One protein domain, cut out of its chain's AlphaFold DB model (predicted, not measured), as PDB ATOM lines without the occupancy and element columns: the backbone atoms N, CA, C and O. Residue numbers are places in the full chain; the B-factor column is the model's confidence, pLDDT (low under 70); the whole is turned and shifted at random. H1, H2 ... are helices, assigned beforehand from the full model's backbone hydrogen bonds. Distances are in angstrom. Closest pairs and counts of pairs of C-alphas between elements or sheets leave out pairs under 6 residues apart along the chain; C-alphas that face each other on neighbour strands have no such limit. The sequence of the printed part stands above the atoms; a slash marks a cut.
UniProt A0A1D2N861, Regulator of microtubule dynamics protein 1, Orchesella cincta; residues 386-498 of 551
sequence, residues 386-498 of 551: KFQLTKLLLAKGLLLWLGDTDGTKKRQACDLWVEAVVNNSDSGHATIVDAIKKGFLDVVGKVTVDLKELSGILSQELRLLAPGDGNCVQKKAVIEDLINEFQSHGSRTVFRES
ATOM      1  N   LYS A 386      -5.854  10.075   2.347       84.06
ATOM      2  CA  LYS A 386      -5.114   9.724   3.577       84.06
ATOM      3  C   LYS A 386      -4.867  10.932   4.501       84.06
ATOM      4  O   LYS A 386      -5.265  10.916   5.656       84.06
ATOM      5  N   PHE A 387      -4.375  12.053   3.958       83.62
ATOM      6  CA  PHE A 387      -4.161  13.282   4.743       83.62
ATOM      7  C   PHE A 387      -5.449  13.931   5.300       83.62
ATOM      8  O   PHE A 387      -5.404  14.582   6.341       83.62
ATOM      9  N   GLN A 388      -6.579  13.833   4.592       88.19
ATOM     10  CA  GLN A 388      -7.878  14.365   5.023       88.19
ATOM     11  C   GLN A 388      -8.446  13.504   6.146       88.19
ATOM     12  O   GLN A 388      -8.874  14.052   7.156       88.19
ATOM     13  N   LEU A 389      -8.367  12.178   6.001       89.44
ATOM     14  CA  LEU A 389      -8.760  11.230   7.040       89.44
ATOM     15  C   LEU A 389      -7.943  11.447   8.317       89.44
ATOM     16  O   LEU A 389      -8.525  11.667   9.374       89.44
ATOM     17  N   THR A 390      -6.610  11.511   8.210       87.19
ATOM     18  CA  THR A 390      -5.725  11.859   9.335       87.19
ATOM     19  C   THR A 390      -6.171  13.158  10.003       87.19
ATOM     20  O   THR A 390      -6.278  13.211  11.225       87.19
ATOM     21  N   LYS A 391      -6.500  14.203   9.228       86.81
ATOM     22  CA  LYS A 391      -7.040  15.443   9.801       86.81
ATOM     23  C   LYS A 391      -8.355  15.190  10.548       86.81
ATOM     24  O   LYS A 391      -8.464  15.623  11.684       86.81
ATOM     25  N   LEU A 392      -9.334  14.488   9.984       90.56
ATOM     26  CA  LEU A 392     -10.609  14.235  10.675       90.56
ATOM     27  C   LEU A 392     -10.454  13.420  11.960       90.56
ATOM     28  O   LEU A 392     -11.088  13.755  12.958       90.56
ATOM     29  N   LEU A 393      -9.592  12.403  11.960       91.00
ATOM     30  CA  LEU A 393      -9.294  11.606  13.152       91.00
ATOM     31  C   LEU A 393      -8.658  12.471  14.249       91.00
ATOM     32  O   LEU A 393      -9.101  12.438  15.396       91.00
ATOM     33  N   LEU A 394      -7.696  13.330  13.885       88.00
ATOM     34  CA  LEU A 394      -7.111  14.309  14.806       88.00
ATOM     35  C   LEU A 394      -8.167  15.289  15.348       88.00
ATOM     36  O   LEU A 394      -8.194  15.537  16.555       88.00
ATOM     37  N   ALA A 395      -9.064  15.789  14.484       89.25
ATOM     38  CA  ALA A 395     -10.186  16.657  14.854       89.25
ATOM     39  C   ALA A 395     -11.068  16.007  15.915       89.25
ATOM     40  O   ALA A 395     -11.347  16.595  16.957       89.25
ATOM     41  N   LYS A 396     -11.512  14.782  15.617       92.81
ATOM     42  CA  LYS A 396     -12.431  14.013  16.443       92.81
ATOM     43  C   LYS A 396     -11.794  13.695  17.786       92.81
ATOM     44  O   LYS A 396     -12.429  13.934  18.806       92.81
ATOM     45  N   GLY A 397     -10.538  13.249  17.794       91.50
ATOM     46  CA  GLY A 397      -9.811  12.999  19.035       91.50
ATOM     47  C   GLY A 397      -9.704  14.256  19.900       91.50
ATOM     48  O   GLY A 397      -9.993  14.210  21.089       91.50
ATOM     49  N   LEU A 398      -9.416  15.419  19.311       89.00
ATOM     50  CA  LEU A 398      -9.340  16.669  20.074       89.00
ATOM     51  C   LEU A 398     -10.697  17.112  20.640       89.00
ATOM     52  O   LEU A 398     -10.765  17.575  21.774       89.00
ATOM     53  N   LEU A 399     -11.778  16.938  19.880       90.25
ATOM     54  CA  LEU A 399     -13.138  17.217  20.349       90.25
ATOM     55  C   LEU A 399     -13.565  16.262  21.473       90.25
ATOM     56  O   LEU A 399     -14.166  16.706  22.449       90.25
ATOM     57  N   LEU A 400     -13.223  14.974  21.365       92.19
ATOM     58  CA  LEU A 400     -13.454  13.983  22.419       92.19
ATOM     59  C   LEU A 400     -12.667  14.325  23.683       92.19
ATOM     60  O   LEU A 400     -13.234  14.268  24.766       92.19
ATOM     61  N   TRP A 401     -11.404  14.735  23.539       90.75
ATOM     62  CA  TRP A 401     -10.555  15.157  24.652       90.75
ATOM     63  C   TRP A 401     -11.135  16.363  25.401       90.75
ATOM     64  O   TRP A 401     -11.123  16.398  26.628       90.75
ATOM     65  N   LEU A 402     -11.637  17.356  24.661       87.50
ATOM     66  CA  LEU A 402     -12.231  18.570  25.223       87.50
ATOM     67  C   LEU A 402     -13.589  18.331  25.885       87.50
ATOM     68  O   LEU A 402     -13.902  18.980  26.878       87.50
ATOM     69  N   GLY A 403     -14.396  17.430  25.325       87.06
ATOM     70  CA  GLY A 403     -15.735  17.114  25.821       87.06
ATOM     71  C   GLY A 403     -15.766  16.045  26.915       87.06
ATOM     72  O   GLY A 403     -16.848  15.509  27.180       87.06
ATOM     73  N   ASP A 404     -14.613  15.669  27.477       84.75
ATOM     74  CA  ASP A 404     -14.499  14.607  28.474       84.75
ATOM     75  C   ASP A 404     -14.392  15.128  29.906       84.75
ATOM     76  O   ASP A 404     -13.433  15.814  30.268       84.75
ATOM     77  N   THR A 405     -15.339  14.721  30.745       78.69
ATOM     78  CA  THR A 405     -15.302  14.961  32.189       78.69
ATOM     79  C   THR A 405     -14.932  13.713  32.994       78.69
ATOM     80  O   THR A 405     -14.586  13.858  34.163       78.69
ATOM     81  N   ASP A 406     -15.003  12.507  32.413       85.19
ATOM     82  CA  ASP A 406     -14.867  11.228  33.134       85.19
ATOM     83  C   ASP A 406     -13.637  10.386  32.735       85.19
ATOM     84  O   ASP A 406     -13.301   9.420  33.421       85.19
ATOM     85  N   GLY A 407     -12.926  10.772  31.674       84.12
ATOM     86  CA  GLY A 407     -11.690  10.137  31.206       84.12
ATOM     87  C   GLY A 407     -11.893   9.057  30.136       84.12
ATOM     88  O   GLY A 407     -10.913   8.628  29.513       84.12
ATOM     89  N   THR A 408     -13.128   8.613  29.872       90.38
ATOM     90  CA  THR A 408     -13.398   7.583  28.854       90.38
ATOM     91  C   THR A 408     -13.219   8.098  27.427       90.38
ATOM     92  O   THR A 408     -12.644   7.397  26.588       90.38
ATOM     93  N   LYS A 409     -13.638   9.335  27.135       92.25
ATOM     94  CA  LYS A 409     -13.472   9.936  25.801       92.25
ATOM     95  C   LYS A 409     -12.010  10.301  25.519       92.25
ATOM     96  O   LYS A 409     -11.598  10.252  24.363       92.25
ATOM     97  N   LYS A 410     -11.194  10.592  26.539       92.06
ATOM     98  CA  LYS A 410      -9.746  10.825  26.396       92.06
ATOM     99  C   LYS A 410      -9.019   9.579  25.906       92.06
ATOM    100  O   LYS A 410      -8.144   9.692  25.054       92.06
ATOM    101  N   ARG A 411      -9.414   8.386  26.362       91.94
ATOM    102  CA  ARG A 411      -8.881   7.126  25.815       91.94
ATOM    103  C   ARG A 411      -9.233   6.964  24.334       91.94
ATOM    104  O   ARG A 411      -8.342   6.732  23.524       91.94
ATOM    105  N   GLN A 412     -10.499   7.187  23.969       93.62
ATOM    106  CA  GLN A 412     -10.930   7.154  22.564       93.62
ATOM    107  C   GLN A 412     -10.189   8.190  21.703       93.62
ATOM    108  O   GLN A 412      -9.855   7.921  20.551       93.62
ATOM    109  N   ALA A 413      -9.901   9.370  22.257       91.94
ATOM    110  CA  ALA A 413      -9.101  10.387  21.588       91.94
ATOM    111  C   ALA A 413      -7.679   9.896  21.279       91.94
ATOM    112  O   ALA A 413      -7.214  10.066  20.151       91.94
ATOM    113  N   CYS A 414      -7.022   9.251  22.248       90.31
ATOM    114  CA  CYS A 414      -5.704   8.650  22.061       90.31
ATOM    115  C   CYS A 414      -5.713   7.591  20.953       90.31
ATOM    116  O   CYS A 414      -4.840   7.621  20.086       90.31
ATOM    117  N   ASP A 415      -6.711   6.704  20.934       91.00
ATOM    118  CA  ASP A 415      -6.839   5.679  19.893       91.00
ATOM    119  C   ASP A 415      -6.947   6.286  18.491       91.00
ATOM    120  O   ASP A 415      -6.224   5.869  17.585       91.00
ATOM    121  N   LEU A 416      -7.778   7.320  18.321       91.56
ATOM    122  CA  LEU A 416      -7.932   8.017  17.038       91.56
ATOM    123  C   LEU A 416      -6.641   8.710  16.591       91.56
ATOM    124  O   LEU A 416      -6.345   8.756  15.399       91.56
ATOM    125  N   TRP A 417      -5.864   9.271  17.520       89.75
ATOM    126  CA  TRP A 417      -4.584   9.908  17.197       89.75
ATOM    127  C   TRP A 417      -3.520   8.893  16.786       89.75
ATOM    128  O   TRP A 417      -2.783   9.137  15.830       89.75
ATOM    129  N   VAL A 418      -3.476   7.742  17.456       88.31
ATOM    130  CA  VAL A 418      -2.601   6.630  17.072       88.31
ATOM    131  C   VAL A 418      -2.997   6.100  15.693       88.31
ATOM    132  O   VAL A 418      -2.139   5.975  14.819       88.31
ATOM    133  N   GLU A 419      -4.292   5.878  15.450       89.94
ATOM    134  CA  GLU A 419      -4.814   5.476  14.140       89.94
ATOM    135  C   GLU A 419      -4.450   6.497  13.050       89.94
ATOM    136  O   GLU A 419      -4.002   6.128  11.965       89.94
ATOM    137  N   ALA A 420      -4.561   7.795  13.345       87.56
ATOM    138  CA  ALA A 420      -4.203   8.860  12.417       87.56
ATOM    139  C   ALA A 420      -2.725   8.808  11.984       87.56
ATOM    140  O   ALA A 420      -2.430   9.165  10.838       87.56
ATOM    141  N   VAL A 421      -1.816   8.356  12.860       83.81
ATOM    142  CA  VAL A 421      -0.385   8.180  12.545       83.81
ATOM    143  C   VAL A 421      -0.083   6.888  11.837       83.81
ATOM    144  O   VAL A 421       0.658   6.921  10.855       83.81
ATOM    145  N   VAL A 422      -0.670   5.780  12.282       84.69
ATOM    146  CA  VAL A 422      -0.561   4.503  11.568       84.69
ATOM    147  C   VAL A 422      -0.990   4.707  10.114       84.69
ATOM    148  O   VAL A 422      -0.275   4.332   9.184       84.69
ATOM    149  N   ASN A 423      -2.080   5.451   9.914       81.69
ATOM    150  CA  ASN A 423      -2.570   5.812   8.597       81.69
ATOM    151  C   ASN A 423      -1.668   6.789   7.831       81.69
ATOM    152  O   ASN A 423      -1.871   6.889   6.631       81.69
ATOM    153  N   ASN A 424      -0.690   7.489   8.430       79.19
ATOM    154  CA  ASN A 424       0.136   8.531   7.783       79.19
ATOM    155  C   ASN A 424       1.646   8.212   7.661       79.19
ATOM    156  O   ASN A 424       2.458   9.118   7.471       79.19
ATOM    157  N   SER A 425       2.014   6.928   7.701       66.69
ATOM    158  CA  SER A 425       3.394   6.396   7.680       66.69
ATOM    159  C   SER A 425       4.357   6.942   6.607       66.69
ATOM    160  O   SER A 425       5.568   6.850   6.779       66.69
ATOM    161  N   ASP A 426       3.850   7.500   5.502       63.19
ATOM    162  CA  ASP A 426       4.663   7.867   4.329       63.19
ATOM    163  C   ASP A 426       5.351   9.236   4.488       63.19
ATOM    164  O   ASP A 426       6.328   9.534   3.805       63.19
ATOM    165  N   SER A 427       4.860  10.088   5.394       55.22
ATOM    166  CA  SER A 427       5.512  11.344   5.770       55.22
ATOM    167  C   SER A 427       6.179  11.148   7.126       55.22
ATOM    168  O   SER A 427       5.561  11.444   8.148       55.22
ATOM    169  N   GLY A 428       7.389  10.575   7.126       54.25
ATOM    170  CA  GLY A 428       8.097  10.124   8.330       54.25
ATOM    171  C   GLY A 428       7.887  11.045   9.529       54.25
ATOM    172  O   GLY A 428       8.195  12.223   9.414       54.25
ATOM    173  N   HIS A 429       7.294  10.503  10.603       56.44
ATOM    174  CA  HIS A 429       7.024  11.086  11.929       56.44
ATOM    175  C   HIS A 429       6.991  12.626  12.036       56.44
ATOM    176  O   HIS A 429       7.471  13.180  13.019       56.44
ATOM    177  N   ALA A 430       6.436  13.344  11.053       55.03
ATOM    178  CA  ALA A 430       6.221  14.780  11.153       55.03
ATOM    179  C   ALA A 430       5.147  14.949  12.226       55.03
ATOM    180  O   ALA A 430       3.983  14.609  12.012       55.03
ATOM    181  N   THR A 431       5.611  15.310  13.415       64.94
ATOM    182  CA  THR A 431       5.119  14.747  14.665       64.94
ATOM    183  C   THR A 431       3.634  14.998  14.902       64.94
ATOM    184  O   THR A 431       3.101  16.036  14.505       64.94
ATOM    185  N   ILE A 432       2.929  14.069  15.570       64.88
ATOM    186  CA  ILE A 432       1.540  14.315  16.019       64.88
ATOM    187  C   ILE A 432       1.480  15.623  16.778       64.88
ATOM    188  O   ILE A 432       0.530  16.374  16.615       64.88
ATOM    189  N   VAL A 433       2.504  15.914  17.577       66.88
ATOM    190  CA  VAL A 433       2.639  17.183  18.276       66.88
ATOM    191  C   VAL A 433       2.513  18.348  17.296       66.88
ATOM    192  O   VAL A 433       1.715  19.247  17.536       66.88
ATOM    193  N   ASP A 434       3.226  18.330  16.170       70.94
ATOM    194  CA  ASP A 434       3.120  19.346  15.123       70.94
ATOM    195  C   ASP A 434       1.770  19.326  14.389       70.94
ATOM    196  O   ASP A 434       1.251  20.388  14.041       70.94
ATOM    197  N   ALA A 435       1.167  18.155  14.183       67.31
ATOM    198  CA  ALA A 435      -0.148  18.024  13.555       67.31
ATOM    199  C   ALA A 435      -1.290  18.532  14.461       67.31
ATOM    200  O   ALA A 435      -2.169  19.256  13.987       67.31
ATOM    201  N   ILE A 436      -1.238  18.231  15.763       66.06
ATOM    202  CA  ILE A 436      -2.107  18.768  16.819       66.06
ATOM    203  C   ILE A 436      -1.875  20.280  16.939       66.06
ATOM    204  O   ILE A 436      -2.842  21.043  16.927       66.06
ATOM    205  N   LYS A 437      -0.610  20.732  16.956       65.19
ATOM    206  CA  LYS A 437      -0.228  22.157  17.012       65.19
ATOM    207  C   LYS A 437      -0.746  22.954  15.815       65.19
ATOM    208  O   LYS A 437      -1.295  24.031  16.003       65.19
ATOM    209  N   LYS A 438      -0.528  22.487  14.582       63.81
ATOM    210  CA  LYS A 438      -0.752  23.278  13.353       63.81
ATOM    211  C   LYS A 438      -2.119  23.046  12.716       63.81
ATOM    212  O   LYS A 438      -2.624  23.930  12.033       63.81
ATOM    213  N   GLY A 439      -2.697  21.854  12.864       55.09
ATOM    214  CA  GLY A 439      -3.836  21.420  12.052       55.09
ATOM    215  C   GLY A 439      -5.205  21.849  12.576       55.09
ATOM    216  O   GLY A 439      -6.106  22.076  11.768       55.09
ATOM    217  N   PHE A 440      -5.362  21.960  13.900       66.50
ATOM    218  CA  PHE A 440      -6.688  22.057  14.526       66.50
ATOM    219  C   PHE A 440      -6.962  23.309  15.345       66.50
ATOM    220  O   PHE A 440      -8.134  23.568  15.634       66.50
ATOM    221  N   LEU A 441      -5.947  24.135  15.612       64.38
ATOM    222  CA  LEU A 441      -6.149  25.460  16.209       64.38
ATOM    223  C   LEU A 441      -7.156  26.299  15.411       64.38
ATOM    224  O   LEU A 441      -7.954  27.029  15.989       64.38
ATOM    225  N   ASP A 442      -7.192  26.132  14.088       69.25
ATOM    226  CA  ASP A 442      -8.159  26.818  13.236       69.25
ATOM    227  C   ASP A 442      -9.624  26.456  13.535       69.25
ATOM    228  O   ASP A 442     -10.513  27.267  13.265       69.25
ATOM    229  N   VAL A 443      -9.883  25.223  13.993       76.94
ATOM    230  CA  VAL A 443     -11.231  24.665  14.188       76.94
ATOM    231  C   VAL A 443     -11.677  24.824  15.629       76.94
ATOM    232  O   VAL A 443     -12.737  25.390  15.856       76.94
ATOM    233  N   VAL A 444     -10.893  24.344  16.594       74.19
ATOM    234  CA  VAL A 444     -11.281  24.347  18.016       74.19
ATOM    235  C   VAL A 444     -10.699  25.527  18.799       74.19
ATOM    236  O   VAL A 444     -10.971  25.676  19.983       74.19
ATOM    237  N   GLY A 445      -9.916  26.393  18.150       76.12
ATOM    238  CA  GLY A 445      -9.253  27.506  18.818       76.12
ATOM    239  C   GLY A 445      -8.072  27.055  19.678       76.12
ATOM    240  O   GLY A 445      -7.480  25.997  19.466       76.12
ATOM    241  N   LYS A 446      -7.692  27.896  20.646       75.44
ATOM    242  CA  LYS A 446      -6.574  27.624  21.557       75.44
ATOM    243  C   LYS A 446      -7.001  26.608  22.607       75.44
ATOM    244  O   LYS A 446      -7.825  26.913  23.461       75.44
ATOM    245  N   VAL A 447      -6.386  25.435  22.563       77.00
ATOM    246  CA  VAL A 447      -6.615  24.340  23.509       77.00
ATOM    247  C   VAL A 447      -5.321  24.064  24.263       77.00
ATOM    248  O   VAL A 447      -4.235  24.224  23.711       77.00
ATOM    249  N   THR A 448      -5.418  23.663  25.528       78.94
ATOM    250  CA  THR A 448      -4.274  23.132  26.281       78.94
ATOM    251  C   THR A 448      -4.510  21.642  26.491       78.94
ATOM    252  O   THR A 448      -5.534  21.265  27.052       78.94
ATOM    253  N   VAL A 449      -3.578  20.807  26.032       82.69
ATOM    254  CA  VAL A 449      -3.572  19.363  26.311       82.69
ATOM    255  C   VAL A 449      -2.484  19.109  27.347       82.69
ATOM    256  O   VAL A 449      -1.347  19.552  27.171       82.69
ATOM    257  N   ASP A 450      -2.827  18.430  28.440       87.19
ATOM    258  CA  ASP A 450      -1.838  17.995  29.423       87.19
ATOM    259  C   ASP A 450      -1.064  16.797  28.853       87.19
ATOM    260  O   ASP A 450      -1.582  15.684  28.750       87.19
ATOM    261  N   LEU A 451       0.187  17.035  28.449       85.88
ATOM    262  CA  LEU A 451       1.032  16.001  27.849       85.88
ATOM    263  C   LEU A 451       1.391  14.885  28.837       85.88
ATOM    264  O   LEU A 451       1.639  13.756  28.413       85.88
ATOM    265  N   LYS A 452       1.404  15.172  30.145       89.38
ATOM    266  CA  LYS A 452       1.662  14.161  31.173       89.38
ATOM    267  C   LYS A 452       0.466  13.226  31.305       89.38
ATOM    268  O   LYS A 452       0.657  12.014  31.383       89.38
ATOM    269  N   GLU A 453      -0.746  13.778  31.294       91.31
ATOM    270  CA  GLU A 453      -1.976  12.981  31.259       91.31
ATOM    271  C   GLU A 453      -2.022  12.110  29.997       91.31
ATOM    272  O   GLU A 453      -2.206  10.897  30.090       91.31
ATOM    273  N   LEU A 454      -1.763  12.709  28.832       88.56
ATOM    274  CA  LEU A 454      -1.734  12.008  27.550       88.56
ATOM    275  C   LEU A 454      -0.715  10.857  27.537       88.56
ATOM    276  O   LEU A 454      -1.054   9.731  27.173       88.56
ATOM    277  N   SER A 455       0.515  11.113  27.991       89.25
ATOM    278  CA  SER A 455       1.562  10.092  28.119       89.25
ATOM    279  C   SER A 455       1.153   8.968  29.077       89.25
ATOM    280  O   SER A 455       1.419   7.795  28.803       89.25
ATOM    281  N   GLY A 456       0.453   9.298  30.169       93.25
ATOM    282  CA  GLY A 456      -0.095   8.322  31.111       93.25
ATOM    283  C   GLY A 456      -1.132   7.393  30.475       93.25
ATOM    284  O   GLY A 456      -1.020   6.175  30.621       93.25
ATOM    285  N   ILE A 457      -2.090   7.947  29.723       92.38
ATOM    286  CA  ILE A 457      -3.121   7.166  29.013       92.38
ATOM    287  C   ILE A 457      -2.476   6.269  27.952       92.38
ATOM    288  O   ILE A 457      -2.755   5.074  27.904       92.38
ATOM    289  N   LEU A 458      -1.561   6.813  27.147       91.12
ATOM    290  CA  LEU A 458      -0.847   6.046  26.124       91.12
ATOM    291  C   LEU A 458       0.003   4.921  26.724       91.12
ATOM    292  O   LEU A 458       0.029   3.818  26.186       91.12
ATOM    293  N   SER A 459       0.641   5.158  27.873       93.75
ATOM    294  CA  SER A 459       1.393   4.122  28.594       93.75
ATOM    295  C   SER A 459       0.489   2.997  29.101       93.75
ATOM    296  O   SER A 459       0.922   1.848  29.186       93.75
ATOM    297  N   GLN A 460      -0.759   3.311  29.462       93.38
ATOM    298  CA  GLN A 460      -1.743   2.303  29.840       93.38
ATOM    299  C   GLN A 460      -2.182   1.483  28.623       93.38
ATOM    300  O   GLN A 460      -2.163   0.258  28.703       93.38
ATOM    301  N   GLU A 461      -2.505   2.133  27.503       90.94
ATOM    302  CA  GLU A 461      -2.855   1.454  26.246       90.94
ATOM    303  C   GLU A 461      -1.731   0.537  25.760       90.94
ATOM    304  O   GLU A 461      -1.970  -0.617  25.410       90.94
ATOM    305  N   LEU A 462      -0.481   0.998  25.845       92.81
ATOM    306  CA  LEU A 462       0.700   0.210  25.501       92.81
ATOM    307  C   LEU A 462       0.778  -1.120  26.271       92.81
ATOM    308  O   LEU A 462       1.184  -2.133  25.708       92.81
ATOM    309  N   ARG A 463       0.379  -1.129  27.551       93.19
ATOM    310  CA  ARG A 463       0.361  -2.340  28.394       93.19
ATOM    311  C   ARG A 463      -0.780  -3.294  28.042       93.19
ATOM    312  O   ARG A 463      -0.675  -4.476  28.349       93.19
ATOM    313  N   LEU A 464      -1.863  -2.785  27.454       91.00
ATOM    314  CA  LEU A 464      -3.036  -3.573  27.072       91.00
ATOM    315  C   LEU A 464      -2.886  -4.230  25.692       91.00
ATOM    316  O   LEU A 464      -3.603  -5.186  25.398       91.00
ATOM    317  N   LEU A 465      -1.956  -3.763  24.852       90.75
ATOM    318  CA  LEU A 465      -1.681  -4.370  23.550       90.75
ATOM    319  C   LEU A 465      -1.032  -5.752  23.714       90.75
ATOM    320  O   LEU A 465       0.145  -5.875  24.057       90.75
ATOM    321  N   ALA A 466      -1.809  -6.802  23.443       85.25
ATOM    322  CA  ALA A 466      -1.334  -8.177  23.493       85.25
ATOM    323  C   ALA A 466      -0.289  -8.457  22.388       85.25
ATOM    324  O   ALA A 466      -0.474  -8.037  21.239       85.25
ATOM    325  N   PRO A 467       0.795  -9.194  22.694       81.31
ATOM    326  CA  PRO A 467       1.746  -9.640  21.683       81.31
ATOM    327  C   PRO A 467       1.091 -10.709  20.795       81.31
ATOM    328  O   PRO A 467       0.735 -11.777  21.286       81.31
ATOM    329  N   GLY A 468       0.924 -10.439  19.496       79.56
ATOM    330  CA  GLY A 468       0.471 -11.468  18.546       79.56
ATOM    331  C   GLY A 468      -0.132 -10.982  17.226       79.56
ATOM    332  O   GLY A 468      -0.089 -11.725  16.253       79.56
ATOM    333  N   ASP A 469      -0.648  -9.753  17.155       78.69
ATOM    334  CA  ASP A 469      -1.193  -9.181  15.912       78.69
ATOM    335  C   ASP A 469      -0.154  -8.261  15.241       78.69
ATOM    336  O   ASP A 469       0.459  -7.413  15.895       78.69
ATOM    337  N   GLY A 470       0.057  -8.408  13.929       77.62
ATOM    338  CA  GLY A 470       0.958  -7.549  13.155       77.62
ATOM    339  C   GLY A 470       0.568  -6.068  13.224       77.62
ATOM    340  O   GLY A 470       1.445  -5.205  13.292       77.62
ATOM    341  N   ASN A 471      -0.731  -5.765  13.318       81.00
ATOM    342  CA  ASN A 471      -1.210  -4.395  13.512       81.00
ATOM    343  C   ASN A 471      -0.846  -3.859  14.913       81.00
ATOM    344  O   ASN A 471      -0.509  -2.684  15.074       81.00
ATOM    345  N   CYS A 472      -0.805  -4.735  15.926       85.06
ATOM    346  CA  CYS A 472      -0.352  -4.370  17.269       85.06
ATOM    347  C   CYS A 472       1.125  -3.970  17.295       85.06
ATOM    348  O   CYS A 472       1.472  -3.082  18.065       85.06
ATOM    349  N   VAL A 473       1.989  -4.563  16.462       87.81
ATOM    350  CA  VAL A 473       3.420  -4.201  16.420       87.81
ATOM    351  C   VAL A 473       3.605  -2.764  15.933       87.81
ATOM    352  O   VAL A 473       4.310  -1.984  16.573       87.81
ATOM    353  N   GLN A 474       2.927  -2.385  14.846       85.62
ATOM    354  CA  GLN A 474       2.994  -1.017  14.329       85.62
ATOM    355  C   GLN A 474       2.353  -0.021  15.303       85.62
ATOM    356  O   GLN A 474       2.948   1.016  15.599       85.62
ATOM    357  N   LYS A 475       1.172  -0.350  15.850       89.00
ATOM    358  CA  LYS A 475       0.488   0.481  16.853       89.00
ATOM    359  C   LYS A 475       1.367   0.695  18.092       89.00
ATOM    360  O   LYS A 475       1.461   1.814  18.588       89.00
ATOM    361  N   LYS A 476       2.041  -0.362  18.555       91.06
ATOM    362  CA  LYS A 476       2.967  -0.339  19.690       91.06
ATOM    363  C   LYS A 476       4.139   0.613  19.451       91.06
ATOM    364  O   LYS A 476       4.359   1.489  20.282       91.06
ATOM    365  N   ALA A 477       4.821   0.484  18.313       89.12
ATOM    366  CA  ALA A 477       5.939   1.359  17.954       89.12
ATOM    367  C   ALA A 477       5.511   2.836  17.909       89.12
ATOM    368  O   ALA A 477       6.157   3.691  18.505       89.12
ATOM    369  N   VAL A 478       4.356   3.122  17.295       87.44
ATOM    370  CA  VAL A 478       3.797   4.482  17.244       87.44
ATOM    371  C   VAL A 478       3.513   5.032  18.644       87.44
ATOM    372  O   VAL A 478       3.827   6.186  18.924       87.44
ATOM    373  N   ILE A 479       2.923   4.236  19.539       90.00
ATOM    374  CA  ILE A 479       2.631   4.675  20.911       90.00
ATOM    375  C   ILE A 479       3.920   4.969  21.689       90.00
ATOM    376  O   ILE A 479       3.986   5.982  22.386       90.00
ATOM    377  N   GLU A 480       4.938   4.115  21.568       91.56
ATOM    378  CA  GLU A 480       6.243   4.309  22.213       91.56
ATOM    379  C   GLU A 480       6.916   5.605  21.739       91.56
ATOM    380  O   GLU A 480       7.340   6.415  22.569       91.56
ATOM    381  N   ASP A 481       6.924   5.857  20.427       87.50
ATOM    382  CA  ASP A 481       7.474   7.084  19.841       87.50
ATOM    383  C   ASP A 481       6.756   8.339  20.358       87.50
ATOM    384  O   ASP A 481       7.401   9.314  20.752       87.50
ATOM    385  N   LEU A 482       5.422   8.303  20.442       85.06
ATOM    386  CA  LEU A 482       4.629   9.415  20.973       85.06
ATOM    387  C   LEU A 482       4.907   9.685  22.450       85.06
ATOM    388  O   LEU A 482       5.035  10.842  22.851       85.06
ATOM    389  N   ILE A 483       5.009   8.634  23.268       90.25
ATOM    390  CA  ILE A 483       5.331   8.764  24.693       90.25
ATOM    391  C   ILE A 483       6.691   9.446  24.862       90.25
ATOM    392  O   ILE A 483       6.791  10.411  25.626       90.25
ATOM    393  N   ASN A 484       7.707   8.980  24.131       89.31
ATOM    394  CA  ASN A 484       9.055   9.542  24.174       89.31
ATOM    395  C   ASN A 484       9.056  11.020  23.754       89.31
ATOM    396  O   ASN A 484       9.664  11.864  24.419       89.31
ATOM    397  N   GLU A 485       8.320  11.357  22.693       84.56
ATOM    398  CA  GLU A 485       8.198  12.732  22.220       84.56
ATOM    399  C   GLU A 485       7.525  13.643  23.261       84.56
ATOM    400  O   GLU A 485       8.054  14.709  23.590       84.56
ATOM    401  N   PHE A 486       6.393  13.226  23.838       84.50
ATOM    402  CA  PHE A 486       5.683  14.022  24.842       84.50
ATOM    403  C   PHE A 486       6.515  14.243  26.107       84.50
ATOM    404  O   PHE A 486       6.503  15.344  26.661       84.50
ATOM    405  N   GLN A 487       7.281  13.238  26.539       87.38
ATOM    406  CA  GLN A 487       8.188  13.364  27.681       87.38
ATOM    407  C   GLN A 487       9.319  14.366  27.410       87.38
ATOM    408  O   GLN A 487       9.676  15.136  28.304       87.38
ATOM    409  N   SER A 488       9.826  14.427  26.174       86.25
ATOM    410  CA  SER A 488      10.870  15.383  25.780       86.25
ATOM    411  C   SER A 488      10.402  16.851  25.768       86.25
ATOM    412  O   SER A 488      11.215  17.761  25.928       86.25
ATOM    413  N   HIS A 489       9.093  17.102  25.629       80.06
ATOM    414  CA  HIS A 489       8.511  18.448  25.536       80.06
ATOM    415  C   HIS A 489       8.086  19.075  26.883       80.06
ATOM    416  O   HIS A 489       7.688  20.244  26.908       80.06
ATOM    417  N   GLY A 490       8.218  18.357  28.005       78.38
ATOM    418  CA  GLY A 490       7.893  18.854  29.349       78.38
ATOM    419  C   GLY A 490       6.393  18.853  29.697       78.38
ATOM    420  O   GLY A 490       5.526  18.574  28.874       78.38
ATOM    421  N   SER A 491       6.067  19.161  30.958       67.69
ATOM    422  CA  SER A 491       4.755  18.884  31.578       67.69
ATOM    423  C   SER A 491       3.579  19.731  31.078       67.69
ATOM    424  O   SER A 491       2.434  19.383  31.350       67.69
ATOM    425  N   ARG A 492       3.817  20.843  30.372       58.84
ATOM    426  CA  ARG A 492       2.751  21.672  29.789       58.84
ATOM    427  C   ARG A 492       3.206  22.291  28.482       58.84
ATOM    428  O   ARG A 492       4.119  23.109  28.463       58.84
ATOM    429  N   THR A 493       2.488  21.991  27.408       58.44
ATOM    430  CA  THR A 493       2.569  22.777  26.179       58.44
ATOM    431  C   THR A 493       1.281  23.574  26.044       58.44
ATOM    432  O   THR A 493       0.222  23.039  25.733       58.44
ATOM    433  N   VAL A 494       1.359  24.880  26.306       55.34
ATOM    434  CA  VAL A 494       0.289  25.796  25.901       55.34
ATOM    435  C   VAL A 494       0.421  25.966  24.394       55.34
ATOM    436  O   VAL A 494       1.415  26.519  23.918       55.34
ATOM    437  N   PHE A 495      -0.563  25.492  23.632       59.16
ATOM    438  CA  PHE A 495      -0.569  25.672  22.186       59.16
ATOM    439  C   PHE A 495      -0.946  27.122  21.869       59.16
ATOM    440  O   PHE A 495      -2.112  27.503  21.761       59.16
ATOM    441  N   ARG A 496       0.079  27.977  21.821       42.53
ATOM    442  CA  ARG A 496      -0.058  29.412  21.589       42.53
ATOM    443  C   ARG A 496       0.179  29.706  20.115       42.53
ATOM    444  O   ARG A 496       1.242  29.424  19.579       42.53
ATOM    445  N   GLU A 497      -0.799  30.336  19.486       39.91
ATOM    446  CA  GLU A 497      -0.586  31.033  18.224       39.91
ATOM    447  C   GLU A 497       0.324  32.246  18.494       39.91
ATOM    448  O   GLU A 497      -0.010  33.105  19.321       39.91
ATOM    449  N   SER A 498       1.472  32.330  17.823       34.28
ATOM    450  CA  SER A 498       2.109  33.619  17.561       34.28
ATOM    451  C   SER A 498       1.179  34.369  16.615       34.28
ATOM    452  O   SER A 498       1.159  34.111  15.416       34.28
TER     453      SER A 498
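This is residues 386 to 498 of the 551 residues of the protein "Regulator of microtubule dynamics protein 1" of Orchesella cincta (UniProt A0A1D2N861). Two helical hairpins, H1 with H2 and H5 with H6, pack crosswise through H2. Short H3 packs on H1, and residues 493 to 494 pair antiparallel with 448 to 449. The all-helix, compact printed part has 113 residues with six named helices, H1 to H6, and no named strand; radius of gyration of the C-alphas 13.4 A, spans 43 by 31 by 25 A.

H1, residues 386 to 402, and H2, residues 408 to 422, form a hairpin, closest C-alphas Gly 397 and Ala 413, 3.7 A. H3, residues 432 to 439, only just touches H1, with 3 pairs of C-alphas within 8 A, closest Leu 394 and Ile 436, 7.0 A. H4, residues 441 to 444, is close to H1 but not clearly touching, closest C-alphas Leu 399 and Val 444, 7.7 A. H5, residues 451 to 464, and H6, residues 470 to 488, form a hairpin at a shallow tilt of 26 degrees, closest C-alphas Ser 455 and Ile 483, 5.3 A. H2, with residues 411 to 414 alone, touches H5 about perpendicular at 79 degrees, closest C-alphas Arg 411 and Ile 457, 6.6 A. With residues 418 to 422 alone it touches H6 at 74 degrees, closest C-alphas Val 422 and Lys 475, 6.7 A. Every O i to N i+4 pair is within hydrogen-bond range in H1, H2, H3 and H5, and 14 of 15 in H6; H4 is too short for one.

H1, 24.4 A from first to last C-alpha, begins at C-alpha 386 (-5.114, 9.724, 3.577); H6, 28.0 A, ends at C-alpha 488 (10.870, 15.383, 25.780).

The printed part has no cut and no long link; pLDDT is under 70 in residues 425 to 433, 435 to 442 and 491 to 498.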